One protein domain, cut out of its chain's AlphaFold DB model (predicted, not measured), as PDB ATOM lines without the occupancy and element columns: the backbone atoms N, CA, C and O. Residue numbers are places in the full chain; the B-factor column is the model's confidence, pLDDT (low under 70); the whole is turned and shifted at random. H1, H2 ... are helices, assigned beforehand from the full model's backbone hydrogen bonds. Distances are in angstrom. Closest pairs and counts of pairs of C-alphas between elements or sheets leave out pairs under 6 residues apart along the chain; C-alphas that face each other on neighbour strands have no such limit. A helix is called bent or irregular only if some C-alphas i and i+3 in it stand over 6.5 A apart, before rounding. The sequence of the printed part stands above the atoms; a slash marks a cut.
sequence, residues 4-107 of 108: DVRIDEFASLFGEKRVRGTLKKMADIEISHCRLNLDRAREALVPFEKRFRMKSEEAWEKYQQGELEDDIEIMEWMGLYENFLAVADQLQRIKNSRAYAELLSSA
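AT A GLANCE: This is residues 4 to 107 of the 108 residues of an uncharacterized protein of Phycisphaerales bacterium (UniProt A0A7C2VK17). Two long helices, H2 and H4, run side by side in opposite ways as a rod; short H3 crosses H4 near the turn joining them, while H1 and H5 pack on H2 toward its other end. The printed part has 104 residues, 90 of them in five named helices, in the order H1, H2, H3, H4, H5 along the chain, with no named strand; the class is all helix. The whole is only just extended, close to loose: radius of gyration of the C-alphas 19.4 A, spans 58 by 23 by 21 A.

HOW THE PARTS SIT: H1, residues 4 to 14, touches H2, residues 16 to 52, at a steep tilt of 58 degrees; the closest C-alphas, of Ala 11 and Val 19, are 5.7 A apart. H2 touches H4, residues 72 to 96, at a shallow tilt of 25 degrees, closest C-alphas Ala 41 and Phe 84, 5.7 A. H3, residues 56 to 64, touches H4 about perpendicular, at 74 degrees, closest C-alphas Ser 56 and Tyr 81, 6.7 A. H5, residues 98 to 105, touches H2, closest C-alphas Lys 24 and Leu 103, 6.0 A. Every O i to N i+4 pair is within hydrogen-bond range in H1, H3, H4 and H5, and 31 of 33 in H2.

IN THESE COORDINATES: H1 begins at C-alpha 4 (-67.998, 47.589, 2.690). H2 is 53.3 A long, with a kink of 28 degrees near residue 45, and only just irregular: C-alphas 44 and 47 are 6.7 A apart. H4 is 36.0 A long. H5 ends at C-alpha 105 (-54.604, 48.365, 13.798).

THE WHOLE: The C-alphas farthest apart, of Ser 12 and Glu 69, are 57.7 A apart. The printed part has no cut and no long link. Residues 4 to 5 and 104 to 107 have pLDDT under 70.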
ATOM      1  N   ASP A   4     -67.815  47.456   1.239       62.19
ATOM      2  CA  ASP A   4     -67.998  47.589   2.690       62.19
ATOM      3  C   ASP A   4     -69.305  46.929   3.149       62.19
ATOM      4  O   ASP A   4     -69.322  46.172   4.116       62.19
ATOM      5  N   VAL A   5     -70.368  47.079   2.349       62.88
ATOM      6  CA  VAL A   5     -71.689  46.478   2.610       62.88
ATOM      7  C   VAL A   5     -71.603  44.952   2.716       62.88
ATOM      8  O   VAL A   5     -72.337  44.344   3.491       62.88
ATOM      9  N   ARG A   6     -70.685  44.314   1.977       74.94
ATOM     10  CA  ARG A   6     -70.515  42.855   2.034       74.94
ATOM     11  C   ARG A   6     -69.673  42.409   3.225       74.94
ATOM     12  O   ARG A   6     -69.919  41.334   3.754       74.94
ATOM     13  N   ILE A   7     -68.698  43.196   3.673       79.75
ATOM     14  CA  ILE A   7     -67.907  42.830   4.858       79.75
ATOM     15  C   ILE A   7     -68.788  42.864   6.109       79.75
ATOM     16  O   ILE A   7     -68.719  41.931   6.909       79.75
ATOM     17  N   ASP A   8     -69.657  43.866   6.233       83.62
ATOM     18  CA  ASP A   8     -70.585  43.994   7.361       83.62
ATOM     19  C   ASP A   8     -71.613  42.857   7.393       83.62
ATOM     20  O   ASP A   8     -71.881  42.280   8.449       83.62
ATOM     21  N   GLU A   9     -72.130  42.461   6.225       87.44
ATOM     22  CA  GLU A   9     -73.018  41.303   6.094       87.44
ATOM     23  C   GLU A   9     -72.328  40.026   6.597       87.44
ATOM     24  O   GLU A   9     -72.844  39.337   7.482       87.44
ATOM     25  N   PHE A  10     -71.113  39.742   6.122       84.94
ATOM     26  CA  PHE A  10     -70.345  38.585   6.584       84.94
ATOM     27  C   PHE A  10     -69.991  38.678   8.077       84.94
ATOM     28  O   PHE A  10     -70.042  37.667   8.783       84.94
ATOM     29  N   ALA A  11     -69.646  39.864   8.581       89.06
ATOM     30  CA  ALA A  11     -69.338  40.085   9.993       89.06
ATOM     31  C   ALA A  11     -70.554  39.823  10.890       89.06
ATOM     32  O   ALA A  11     -70.393  39.236  11.962       89.06
ATOM     33  N   SER A  12     -71.760  40.176  10.434       91.69
ATOM     34  CA  SER A  12     -73.008  39.904  11.155       91.69
ATOM     35  C   SER A  12     -73.314  38.403  11.268       91.69
ATOM     36  O   SER A  12     -73.826  37.957  12.293       91.69
ATOM     37  N   LEU A  13     -72.942  37.610  10.255       93.50
ATOM     38  CA  LEU A  13     -73.184  36.163  10.210       93.50
ATOM     39  C   LEU A  13     -72.114  35.343  10.945       93.50
ATOM     40  O   LEU A  13     -72.430  34.361  11.615       93.50
ATOM     41  N   PHE A  14     -70.839  35.719  10.808       90.06
ATOM     42  CA  PHE A  14     -69.702  34.906  11.261       90.06
ATOM     43  C   PHE A  14     -68.925  35.510  12.440       90.06
ATOM     44  O   PHE A  14     -68.005  34.873  12.966       90.06
ATOM     45  N   GLY A  15     -69.296  36.718  12.867       92.00
ATOM     46  CA  GLY A  15     -68.633  37.490  13.910       92.00
ATOM     47  C   GLY A  15     -67.462  38.313  13.371       92.00
ATOM     48  O   GLY A  15     -66.555  37.790  12.717       92.00
ATOM     49  N   GLU A  16     -67.437  39.601  13.718       88.50
ATOM     50  CA  GLU A  16     -66.460  40.580  13.223       88.50
ATOM     51  C   GLU A  16     -65.003  40.123  13.398       88.50
ATOM     52  O   GLU A  16     -64.232  40.103  12.438       88.50
ATOM     53  N   LYS A  17     -64.633  39.663  14.602       88.19
ATOM     54  CA  LYS A  17     -63.273  39.182  14.898       88.19
ATOM     55  C   LYS A  17     -62.844  38.041  13.972       88.19
ATOM     56  O   LYS A  17     -61.690  37.991  13.545       88.19
ATOM     57  N   ARG A  18     -63.758  37.113  13.669       88.81
ATOM     58  CA  ARG A  18     -63.470  35.965  12.801       88.81
ATOM     59  C   ARG A  18     -63.282  36.422  11.361       88.81
ATOM     60  O   ARG A  18     -62.298  36.033  10.741       88.81
ATOM     61  N   VAL A  19     -64.184  37.261  10.854       89.94
ATOM     62  CA  VAL A  19     -64.118  37.780   9.480       89.94
ATOM     63  C   VAL A  19     -62.846  38.592   9.264       89.94
ATOM     64  O   VAL A  19     -62.075  38.272   8.359       89.94
ATOM     65  N   ARG A  20     -62.552  39.561  10.139       85.19
ATOM     66  CA  ARG A  20     -61.315  40.355  10.065       85.19
ATOM     67  C   ARG A  20     -60.069  39.474  10.142       85.19
ATOM     68  O   ARG A  20     -59.171  39.607   9.315       85.19
ATOM     69  N   GLY A  21     -60.029  38.520  11.076       87.00
ATOM     70  CA  GLY A  21     -58.904  37.591  11.208       87.00
ATOM     71  C   GLY A  21     -58.659  36.747   9.950       87.00
ATOM     72  O   GLY A  21     -57.509  36.548   9.559       87.00
ATOM     73  N   THR A  22     -59.720  36.280   9.289       91.00
ATOM     74  CA  THR A  22     -59.616  35.551   8.015       91.00
ATOM     75  C   THR A  22     -59.127  36.462   6.892       91.00
ATOM     76  O   THR A  22     -58.182  36.093   6.198       91.00
ATOM     77  N   LEU A  23     -59.696  37.663   6.746       88.31
ATOM     78  CA  LEU A  23     -59.268  38.626   5.724       88.31
ATOM     79  C   LEU A  23     -57.792  39.004   5.886       88.31
ATOM     80  O   LEU A  23     -57.056  39.031   4.900       88.31
ATOM     81  N   LYS A  24     -57.327  39.197   7.128       87.69
ATOM     82  CA  LYS A  24     -55.905  39.413   7.416       87.69
ATOM     83  C   LYS A  24     -55.048  38.243   6.940       87.69
ATOM     84  O   LYS A  24     -54.074  38.462   6.232       87.69
ATOM     85  N   LYS A  25     -55.416  37.004   7.285       91.31
ATOM     86  CA  LYS A  25     -54.667  35.814   6.849       91.31
ATOM     87  C   LYS A  25     -54.621  35.690   5.327       91.31
ATOM     88  O   LYS A  25     -53.576  35.348   4.792       91.31
ATOM     89  N   MET A  26     -55.723  35.981   4.634       91.75
ATOM     90  CA  MET A  26     -55.754  35.975   3.169       91.75
ATOM     91  C   MET A  26     -54.798  37.020   2.584       91.75
ATOM     92  O   MET A  26     -54.036  36.697   1.679       91.75
ATOM     93  N   ALA A  27     -54.781  38.237   3.139       89.69
ATOM     94  CA  ALA A  27     -53.834  39.271   2.731       89.69
ATOM     95  C   ALA A  27     -52.375  38.861   3.001       89.69
ATOM     96  O   ALA A  27     -51.525  39.031   2.133       89.69
ATOM     97  N   ASP A  28     -52.085  38.275   4.167       90.62
ATOM     98  CA  ASP A  28     -50.740  37.800   4.521       90.62
ATOM     99  C   ASP A  28     -50.258  36.678   3.571       90.62
ATOM    100  O   ASP A  28     -49.090  36.658   3.165       90.62
ATOM    101  N   ILE A  29     -51.152  35.750   3.200       94.88
ATOM    102  CA  ILE A  29     -50.874  34.680   2.227       94.88
ATOM    103  C   ILE A  29     -50.564  35.286   0.860       94.88
ATOM    104  O   ILE A  29     -49.542  34.951   0.265       94.88
ATOM    105  N   GLU A  30     -51.393  36.217   0.388       94.81
ATOM    106  CA  GLU A  30     -51.195  36.839  -0.920       94.81
ATOM    107  C   GLU A  30     -49.893  37.649  -0.972       94.81
ATOM    108  O   GLU A  30     -49.114  37.516  -1.911       94.81
ATOM    109  N   ILE A  31     -49.574  38.400   0.088       94.50
ATOM    110  CA  ILE A  31     -48.276  39.078   0.236       94.50
ATOM    111  C   ILE A  31     -47.114  38.082   0.124       94.50
ATOM    112  O   ILE A  31     -46.088  38.393  -0.487       94.50
ATOM    113  N   SER A  32     -47.252  36.900   0.726       96.38
ATOM    114  CA  SER A  32     -46.223  35.859   0.686       96.38
ATOM    115  C   SER A  32     -46.070  35.266  -0.717       96.38
ATOM    116  O   SER A  32     -44.942  35.084  -1.173       96.38
ATOM    117  N   HIS A  33     -47.174  35.044  -1.436       97.19
ATOM    118  CA  HIS A  33     -47.145  34.622  -2.838       97.19
ATOM    119  C   HIS A  33     -46.488  35.669  -3.739       97.19
ATOM    120  O   HIS A  33     -45.586  35.324  -4.503       97.19
ATOM    121  N   CYS A  34     -46.866  36.947  -3.619       97.25
ATOM    122  CA  CYS A  34     -46.248  38.015  -4.403       97.25
ATOM    123  C   CYS A  34     -44.735  38.086  -4.159       97.25
ATOM    124  O   CYS A  34     -43.972  38.203  -5.109       97.25
ATOM    125  N   ARG A  35     -44.281  37.974  -2.902       97.25
ATOM    126  CA  ARG A  35     -42.844  37.961  -2.570       97.25
ATOM    127  C   ARG A  35     -42.108  36.808  -3.249       97.25
ATOM    128  O   ARG A  35     -41.113  37.049  -3.917       97.25
ATOM    129  N   LEU A  36     -42.636  35.589  -3.142       97.75
ATOM    130  CA  LEU A  36     -42.041  34.418  -3.785       97.75
ATOM    131  C   LEU A  36     -41.982  34.570  -5.312       97.75
ATOM    132  O   LEU A  36     -40.994  34.194  -5.938       97.75
ATOM    133  N   ASN A  37     -43.034  35.123  -5.917       96.81
ATOM    134  CA  ASN A  37     -43.079  35.363  -7.356       96.81
ATOM    135  C   ASN A  37     -42.077  36.443  -7.789       96.81
ATOM    136  O   ASN A  37     -41.426  36.267  -8.814       96.81
ATOM    137  N   LEU A  38     -41.906  37.512  -7.002       97.38
ATOM    138  CA  LEU A  38     -40.882  38.533  -7.249       97.38
ATOM    139  C   LEU A  38     -39.472  37.957  -7.172       97.38
ATOM    140  O   LEU A  38     -38.652  38.268  -8.033       97.38
ATOM    141  N   ASP A  39     -39.198  37.116  -6.175       97.06
ATOM    142  CA  ASP A  39     -37.887  36.487  -6.019       97.06
ATOM    143  C   ASP A  39     -37.579  35.576  -7.216       97.06
ATOM    144  O   ASP A  39     -36.525  35.708  -7.836       97.06
ATOM    145  N   ARG A  40     -38.541  34.742  -7.633       96.50
ATOM    146  CA  ARG A  40     -38.408  33.883  -8.824       96.50
ATOM    147  C   ARG A  40     -38.228  34.675 -10.114       96.50
ATOM    148  O   ARG A  40     -37.390  34.318 -10.937       96.50
ATOM    149  N   ALA A  41     -39.013  35.734 -10.306       95.06
ATOM    150  CA  ALA A  41     -38.892  36.585 -11.482       95.06
ATOM    151  C   ALA A  41     -37.520  37.275 -11.507       95.06
ATOM    152  O   ALA A  41     -36.851  37.263 -12.534       95.06
ATOM    153  N   ARG A  42     -37.042  37.778 -10.362       95.56
ATOM    154  CA  ARG A  42     -35.699  38.355 -10.240       95.56
ATOM    155  C   ARG A  42     -34.604  37.342 -10.567       95.56
ATOM    156  O   ARG A  42     -33.688  37.672 -11.309       95.56
ATOM    157  N   GLU A  43     -34.700  36.114 -10.064       96.69
ATOM    158  CA  GLU A  43     -33.754  35.042 -10.401       96.69
ATOM    159  C   GLU A  43     -33.749  34.723 -11.902       96.69
ATOM    160  O   GLU A  43     -32.680  34.520 -12.481       96.69
ATOM    161  N   ALA A  44     -34.920  34.734 -12.546       95.69
ATOM    162  CA  ALA A  44     -35.058  34.504 -13.982       95.69
ATOM    163  C   ALA A  44     -34.499  35.649 -14.847       95.69
ATOM    164  O   ALA A  44     -34.117  35.404 -15.989       95.69
ATOM    165  N   LEU A  45     -34.408  36.874 -14.318       96.44
ATOM    166  CA  LEU A  45     -33.841  38.036 -15.014       96.44
ATOM    167  C   LEU A  45     -32.301  38.036 -15.019       96.44
ATOM    168  O   LEU A  45     -31.684  38.494 -15.980       96.44
ATOM    169  N   VAL A  46     -31.660  37.470 -13.988       96.50
ATOM    170  CA  VAL A  46     -30.190  37.479 -13.825       96.50
ATOM    171  C   VAL A  46     -29.415  36.962 -15.053       96.50
ATOM    172  O   VAL A  46     -28.386  37.558 -15.392       96.50
ATOM    173  N   PRO A  47     -29.813  35.867 -15.731       95.44
ATOM    174  CA  PRO A  47     -29.129  35.405 -16.937       95.44
ATOM    175  C   PRO A  47     -29.136  36.441 -18.066       95.44
ATOM    176  O   PRO A  47     -28.101  36.635 -18.705       95.44
ATOM    177  N   PHE A  48     -30.259  37.133 -18.272       94.44
ATOM    178  CA  PHE A  48     -30.391  38.174 -19.290       94.44
ATOM    179  C   PHE A  48     -29.521  39.381 -18.951       94.44
ATOM    180  O   PHE A  48     -28.730  39.819 -19.786       94.44
ATOM    181  N   GLU A  49     -29.553  39.832 -17.696       95.69
ATOM    182  CA  GLU A  49     -28.728  40.955 -17.240       95.69
ATOM    183  C   GLU A  49     -27.231  40.685 -17.427       95.69
ATOM    184  O   GLU A  49     -26.468  41.557 -17.844       95.69
ATOM    185  N   LYS A  50     -26.795  39.447 -17.164       95.38
ATOM    186  CA  LYS A  50     -25.408  39.024 -17.395       95.38
ATOM    187  C   LYS A  50     -25.066  38.945 -18.878       95.38
ATOM    188  O   LYS A  50     -23.965  39.344 -19.261       95.38
ATOM    189  N   ARG A  51     -25.976  38.409 -19.694       91.94
ATOM    190  CA  ARG A  51     -25.775  38.216 -21.134       91.94
ATOM    191  C   ARG A  51     -25.682  39.549 -21.869       91.94
ATOM    192  O   ARG A  51     -24.723  39.768 -22.603       91.94
ATOM    193  N   PHE A  52     -26.637  40.437 -21.620       89.69
ATOM    194  CA  PHE A  52     -26.727  41.750 -22.256       89.69
ATOM    195  C   PHE A  52     -25.918  42.833 -21.536       89.69
ATOM    196  O   PHE A  52     -25.755  43.927 -22.067       89.69
ATOM    197  N   ARG A  53     -25.366  42.527 -20.350       94.31
ATOM    198  CA  ARG A  53     -24.592  43.457 -19.505       94.31
ATOM    199  C   ARG A  53     -25.350  44.749 -19.198       94.31
ATOM    200  O   ARG A  53     -24.758  45.820 -19.120       94.31
ATOM    201  N   MET A  54     -26.656  44.625 -19.021       94.12
ATOM    202  CA  MET A  54     -27.585  45.726 -18.810       94.12
ATOM    203  C   MET A  54     -28.561  45.310 -17.713       94.12
ATOM    204  O   MET A  54     -28.946  44.147 -17.641       94.12
ATOM    205  N   LYS A  55     -28.917  46.231 -16.817       96.25
ATOM    206  CA  LYS A  55     -29.902  45.934 -15.767       96.25
ATOM    207  C   LYS A  55     -31.306  45.905 -16.351       96.25
ATOM    208  O   LYS A  55     -31.582  46.650 -17.288       96.25
ATOM    209  N   SER A  56     -32.199  45.108 -15.769       95.25
ATOM    210  CA  SER A  56     -33.573  45.006 -16.275       95.25
ATOM    211  C   SER A  56     -34.331  46.335 -16.180       95.25
ATOM    212  O   SER A  56     -35.082  46.662 -17.092       95.25
ATOM    213  N   GLU A  57     -34.078  47.144 -15.142       95.12
ATOM    214  CA  GLU A  57     -34.627  48.504 -15.027       95.12
ATOM    215  C   GLU A  57     -34.217  49.392 -16.214       95.12
ATOM    216  O   GLU A  57     -35.050  50.061 -16.817       95.12
ATOM    217  N   GLU A  58     -32.928  49.379 -16.563       94.88
ATOM    218  CA  GLU A  58     -32.379  50.184 -17.660       94.88
ATOM    219  C   GLU A  58     -32.901  49.697 -19.017       94.88
ATOM    220  O   GLU A  58     -33.270  50.497 -19.877       94.88
ATOM    221  N   ALA A  59     -32.950  48.377 -19.207       93.00
ATOM    222  CA  ALA A  59     -33.481  47.768 -20.419       93.00
ATOM    223  C   ALA A  59     -34.956  48.127 -20.624       93.00
ATOM    224  O   ALA A  59     -35.361  48.446 -21.737       93.00
ATOM    225  N   TRP A  60     -35.744  48.148 -19.548       94.75
ATOM    226  CA  TRP A  60     -37.144  48.547 -19.604       94.75
ATOM    227  C   TRP A  60     -37.330  49.998 -20.041       94.75
ATOM    228  O   TRP A  60     -38.162  50.273 -20.900       94.75
ATOM    229  N   GLU A  61     -36.539  50.930 -19.504       94.06
ATOM    230  CA  GLU A  61     -36.584  52.336 -19.927       94.06
ATOM    231  C   GLU A  61     -36.285  52.482 -21.425       94.06
ATOM    232  O   GLU A  61     -37.037  53.145 -22.140       94.06
ATOM    233  N   LYS A  62     -35.244  51.797 -21.915       93.69
ATOM    234  CA  LYS A  62     -34.875  51.785 -23.339       93.69
ATOM    235  C   LYS A  62     -35.947  51.138 -24.214       93.69
ATOM    236  O   LYS A  62     -36.270  51.662 -25.277       93.69
ATOM    237  N   TYR A  63     -36.543  50.035 -23.761       90.94
ATOM    238  CA  TYR A  63     -37.647  49.373 -24.456       90.94
ATOM    239  C   TYR A  63     -38.851  50.309 -24.617       90.94
ATOM    240  O   TYR A  63     -39.371  50.468 -25.717       90.94
ATOM    241  N   GLN A  64     -39.247  51.001 -23.544       90.62
ATOM    242  CA  GLN A  64     -40.354  51.966 -23.568       90.62
ATOM    243  C   GLN A  64     -40.077  53.177 -24.475       90.62
ATOM    244  O   GLN A  64     -41.009  53.817 -24.955       90.62
ATOM    245  N   GLN A  65     -38.804  53.489 -24.723       94.00
ATOM    246  CA  GLN A  65     -38.376  54.543 -25.645       94.00
ATOM    247  C   GLN A  65     -38.234  54.051 -27.097       94.00
ATOM    248  O   GLN A  65     -38.000  54.863 -27.992       94.00
ATOM    249  N   GLY A  66     -38.407  52.748 -27.351       91.69
ATOM    250  CA  GLY A  66     -38.202  52.140 -28.667       91.69
ATOM    251  C   GLY A  66     -36.728  52.051 -29.074       91.69
ATOM    252  O   GLY A  66     -36.423  52.008 -30.262       91.69
ATOM    253  N   GLU A  67     -35.811  52.064 -28.101       91.56
ATOM    254  CA  GLU A  67     -34.358  52.030 -28.323       91.56
ATOM    255  C   GLU A  67     -33.772  50.611 -28.332       91.56
ATOM    256  O   GLU A  67     -32.587  50.436 -28.615       91.56
ATOM    257  N   LEU A  68     -34.575  49.597 -27.997       89.19
ATOM    258  CA  LEU A  68     -34.175  48.195 -28.085       89.19
ATOM    259  C   LEU A  68     -34.724  47.552 -29.355       89.19
ATOM    260  O   LEU A  68     -35.851  47.816 -29.763       89.19
ATOM    261  N   GLU A  69     -33.904  46.699 -29.962       82.94
ATOM    262  CA  GLU A  69     -34.277  45.922 -31.140       82.94
ATOM    263  C   GLU A  69     -35.306  44.837 -30.787       82.94
ATOM    264  O   GLU A  69     -35.331  44.326 -29.664       82.94
ATOM    265  N   ASP A  70     -36.105  44.430 -31.777       82.69
ATOM    266  CA  ASP A  70     -37.096  43.348 -31.671       82.69
ATOM    267  C   ASP A  70     -36.440  41.947 -31.689       82.69
ATOM    268  O   ASP A  70     -36.886  41.024 -32.377       82.69
ATOM    269  N   ASP A  71     -35.344  41.777 -30.952       89.81
ATOM    270  CA  ASP A  71     -34.714  40.475 -30.758       89.81
ATOM    271  C   ASP A  71     -35.603  39.603 -29.855       89.81
ATOM    272  O   ASP A  71     -36.138  40.063 -28.842       89.81
ATOM    273  N   ILE A  72     -35.763  38.326 -30.212       90.56
ATOM    274  CA  ILE A  72     -36.603  37.375 -29.467       90.56
ATOM    275  C   ILE A  72     -36.185  37.304 -27.995       90.56
ATOM    276  O   ILE A  72     -37.038  37.266 -27.114       90.56
ATOM    277  N   GLU A  73     -34.889  37.341 -27.713       90.81
ATOM    278  CA  GLU A  73     -34.364  37.263 -26.354       90.81
ATOM    279  C   GLU A  73     -34.605  38.553 -25.567       90.81
ATOM    280  O   GLU A  73     -34.832  38.502 -24.357       90.81
ATOM    281  N   ILE A  74     -34.586  39.708 -26.243       90.75
ATOM    282  CA  ILE A  74     -34.977  40.987 -25.639       90.75
ATOM    283  C   ILE A  74     -36.470  40.950 -25.312       90.75
ATOM    284  O   ILE A  74     -36.851  41.303 -24.199       90.75
ATOM    285  N   MET A  75     -37.317  40.466 -26.221       91.50
ATOM    286  CA  MET A  75     -38.755  40.337 -25.967       91.50
ATOM    287  C   MET A  75     -39.064  39.381 -24.805       91.50
ATOM    288  O   MET A  75     -39.886  39.705 -23.947       91.50
ATOM    289  N   GLU A  76     -38.386  38.234 -24.729       92.62
ATOM    290  CA  GLU A  76     -38.504  37.303 -23.599       92.62
ATOM    291  C   GLU A  76     -38.085  37.957 -22.278       92.62
ATOM    292  O   GLU A  76     -38.791  37.848 -21.270       92.62
ATOM    293  N   TRP A  77     -36.966  38.686 -22.288       94.38
ATOM    294  CA  TRP A  77     -36.505  39.441 -21.130       94.38
ATOM    295  C   TRP A  77     -37.532  40.499 -20.699       94.38
ATOM    296  O   TRP A  77     -37.861  40.591 -19.514       94.38
ATOM    297  N   MET A  78     -38.090  41.254 -21.649       94.31
ATOM    298  CA  MET A  78     -39.089  42.287 -21.367       94.31
ATOM    299  C   MET A  78     -40.379  41.697 -20.804       94.31
ATOM    300  O   MET A  78     -40.908  42.240 -19.838       94.31
ATOM    301  N   GLY A  79     -40.841  40.551 -21.309       93.50
ATOM    302  CA  GLY A  79     -42.007  39.862 -20.749       93.50
ATOM    303  C   GLY A  79     -41.790  39.400 -19.303       93.50
ATOM    304  O   GLY A  79     -42.679  39.526 -18.456       93.50
ATOM    305  N   LEU A  80     -40.588  38.911 -18.975       95.25
ATOM    306  CA  LEU A  80     -40.237  38.564 -17.594       95.25
ATOM    307  C   LEU A  80     -40.217  39.794 -16.682       95.25
ATOM    308  O   LEU A  80     -40.702  39.725 -15.548       95.25
ATOM    309  N   TYR A  81     -39.671  40.911 -17.165       97.06
ATOM    310  CA  TYR A  81     -39.590  42.136 -16.379       97.06
ATOM    311  C   TYR A  81     -40.958  42.803 -16.203       97.06
ATOM    312  O   TYR A  81     -41.292  43.238 -15.102       97.06
ATOM    313  N   GLU A  82     -41.805  42.798 -17.230       95.62
ATOM    314  CA  GLU A  82     -43.190  43.261 -17.135       95.62
ATOM    315  C   GLU A  82     -43.970  42.466 -16.078       95.62
ATOM    316  O   GLU A  82     -44.635  43.049 -15.218       95.62
ATOM    317  N   ASN A  83     -43.827  41.136 -16.064       95.19
ATOM    318  CA  ASN A  83     -44.426  40.300 -15.025       95.19
ATOM    319  C   ASN A  83     -43.882  40.646 -13.624       95.19
ATOM    320  O   ASN A  83     -44.649  40.741 -12.665       95.19
ATOM    321  N   PHE A  84     -42.572  40.886 -13.495       97.81
ATOM    322  CA  PHE A  84     -41.981  41.359 -12.240       97.81
ATOM    323  C   PHE A  84     -42.632  42.672 -11.769       97.81
ATOM    324  O   PHE A  84     -43.035  42.770 -10.606       97.81
ATOM    325  N   LEU A  85     -42.799  43.649 -12.665       97.31
ATOM    326  CA  LEU A  85     -43.445  44.929 -12.362       97.31
ATOM    327  C   LEU A  85     -44.911  44.749 -11.947       97.31
ATOM    328  O   LEU A  85     -45.341  45.339 -10.956       97.31
ATOM    329  N   ALA A  86     -45.664  43.895 -12.644       96.44
ATOM    330  CA  ALA A  86     -47.066  43.627 -12.332       96.44
ATOM    331  C   ALA A  86     -47.244  43.020 -10.928       96.44
ATOM    332  O   ALA A  86     -48.104  43.451 -10.154       96.44
ATOM    333  N   VAL A  87     -46.400  42.052 -10.555       97.31
ATOM    334  CA  VAL A  87     -46.426  41.458  -9.207       97.31
ATOM    335  C   VAL A  87     -45.983  42.477  -8.149       97.31
ATOM    336  O   VAL A  87     -46.532  42.500  -7.041       97.31
ATOM    337  N   ALA A  88     -45.012  43.338  -8.469       97.06
ATOM    338  CA  ALA A  88     -44.549  44.388  -7.564       97.06
ATOM    339  C   ALA A  88     -45.664  45.402  -7.271       97.06
ATOM    340  O   ALA A  88     -45.903  45.722  -6.101       97.06
ATOM    341  N   ASP A  89     -46.391  45.835  -8.306       96.25
ATOM    342  CA  ASP A  89     -47.559  46.705  -8.168       96.25
ATOM    343  C   ASP A  89     -48.651  46.040  -7.322       96.25
ATOM    344  O   ASP A  89     -49.144  46.634  -6.361       96.25
ATOM    345  N   GLN A  90     -48.975  44.769  -7.586       94.94
ATOM    346  CA  GLN A  90     -49.964  44.038  -6.793       94.94
ATOM    347  C   GLN A  90     -49.590  44.006  -5.302       94.94
ATOM    348  O   GLN A  90     -50.426  44.308  -4.441       94.94
ATOM    349  N   LEU A  91     -48.332  43.692  -4.980       95.44
ATOM    350  CA  LEU A  91     -47.838  43.698  -3.604       95.44
ATOM    351  C   LEU A  91     -47.973  45.083  -2.960       95.44
ATOM    352  O   LEU A  91     -48.368  45.194  -1.794       95.44
ATOM    353  N   GLN A  92     -47.642  46.138  -3.704       94.44
ATOM    354  CA  GLN A  92     -47.746  47.511  -3.229       94.44
ATOM    355  C   GLN A  92     -49.204  47.910  -2.982       94.44
ATOM    356  O   GLN A  92     -49.510  48.472  -1.929       94.44
ATOM    357  N   ARG A  93     -50.122  47.553  -3.884       92.06
ATOM    358  CA  ARG A  93     -51.561  47.798  -3.735       92.06
ATOM    359  C   ARG A  93     -52.137  47.123  -2.497       92.06
ATOM    360  O   ARG A  93     -52.923  47.747  -1.789       92.06
ATOM    361  N   ILE A  94     -51.731  45.887  -2.197       90.81
ATOM    362  CA  ILE A  94     -52.172  45.190  -0.980       90.81
ATOM    363  C   ILE A  94     -51.665  45.926   0.264       90.81
ATOM    364  O   ILE A  94     -52.460  46.258   1.145       90.81
ATOM    365  N   LYS A  95     -50.364  46.242   0.316       87.75
ATOM    366  CA  LYS A  95     -49.740  46.927   1.463       87.75
ATOM    367  C   LYS A  95     -50.298  48.325   1.714       87.75
ATOM    368  O   LYS A  95     -50.447  48.710   2.868       87.75
ATOM    369  N   ASN A  96     -50.607  49.060   0.649       87.62
ATOM    370  CA  ASN A  96     -51.134  50.421   0.725       87.62
ATOM    371  C   ASN A  96     -52.660  50.457   0.860       87.62
ATOM    372  O   ASN A  96     -53.238  51.534   1.007       87.62
ATOM    373  N   SER A  97     -53.334  49.305   0.790       85.75
ATOM    374  CA  SER A  97     -54.779  49.271   0.947       85.75
ATOM    375  C   SER A  97     -55.162  49.698   2.364       85.75
ATOM    376  O   SER A  97     -54.642  49.196   3.364       85.75
ATOM    377  N   ARG A  98     -56.131  50.613   2.448       73.44
ATOM    378  CA  ARG A  98     -56.731  51.043   3.715       73.44
ATOM    379  C   ARG A  98     -57.235  49.848   4.534       73.44
ATOM    380  O   ARG A  98     -57.024  49.806   5.739       73.44
ATOM    381  N   ALA A  99     -57.801  48.845   3.861       70.75
ATOM    382  CA  ALA A  99     -58.251  47.602   4.479       70.75
ATOM    383  C   ALA A  99     -57.113  46.851   5.194       70.75
ATOM    384  O   ALA A  99     -57.294  46.399   6.319       70.75
ATOM    385  N   TYR A 100     -55.923  46.746   4.592       75.50
ATOM    386  CA  TYR A 100     -54.779  46.105   5.244       75.50
ATOM    387  C   TYR A 100     -54.271  46.917   6.447       75.50
ATOM    388  O   TYR A 100     -53.973  46.339   7.492       75.50
ATOM    389  N   ALA A 101     -54.251  48.250   6.350       73.12
ATOM    390  CA  ALA A 101     -53.896  49.119   7.476       73.12
ATOM    391  C   ALA A 101     -54.876  48.974   8.660       73.12
ATOM    392  O   ALA A 101     -54.453  48.841   9.810       73.12
ATOM    393  N   GLU A 102     -56.180  48.923   8.384       75.50
ATOM    394  CA  GLU A 102     -57.219  48.698   9.395       75.50
ATOM    395  C   GLU A 102     -57.079  47.311  10.045       75.50
ATOM    396  O   GLU A 102     -57.128  47.189  11.273       75.50
ATOM    397  N   LEU A 103     -56.792  46.273   9.250       73.50
ATOM    398  CA  LEU A 103     -56.525  44.924   9.754       73.50
ATOM    399  C   LEU A 103     -55.305  44.867  10.689       73.50
ATOM    400  O   LEU A 103     -55.334  44.110  11.660       73.50
ATOM    401  N   LEU A 104     -54.265  45.674  10.452       69.81
ATOM    402  CA  LEU A 104     -53.102  45.775  11.343       69.81
ATOM    403  C   LEU A 104     -53.418  46.513  12.655       69.81
ATOM    404  O   LEU A 104     -52.942  46.099  13.708       69.81
ATOM    405  N   SER A 105     -54.238  47.568  12.611       67.12
ATOM    406  CA  SER A 105     -54.604  48.365  13.798       67.12
ATOM    407  C   SER A 105     -55.514  47.638  14.797       67.12
ATOM    408  O   SER A 105     -55.510  47.960  15.979       67.12
ATOM    409  N   SER A 106     -56.259  46.629  14.335       58.62
ATOM    410  CA  SER A 106     -57.202  45.841  15.148       58.62
ATOM    411  C   SER A 106     -56.573  44.652  15.897       58.62
ATOM    412  O   SER A 106     -57.288  43.852  16.502       58.62
ATOM    413  N   ALA A 107     -55.243  44.504  15.833       52.44
ATOM    414  CA  ALA A 107     -54.493  43.426  16.481       52.44
ATOM    415  C   ALA A 107     -53.993  43.762  17.906       52.44
ATOM    416  O   ALA A 107     -53.323  42.917  18.501       52.44
TER     417      ALA A 107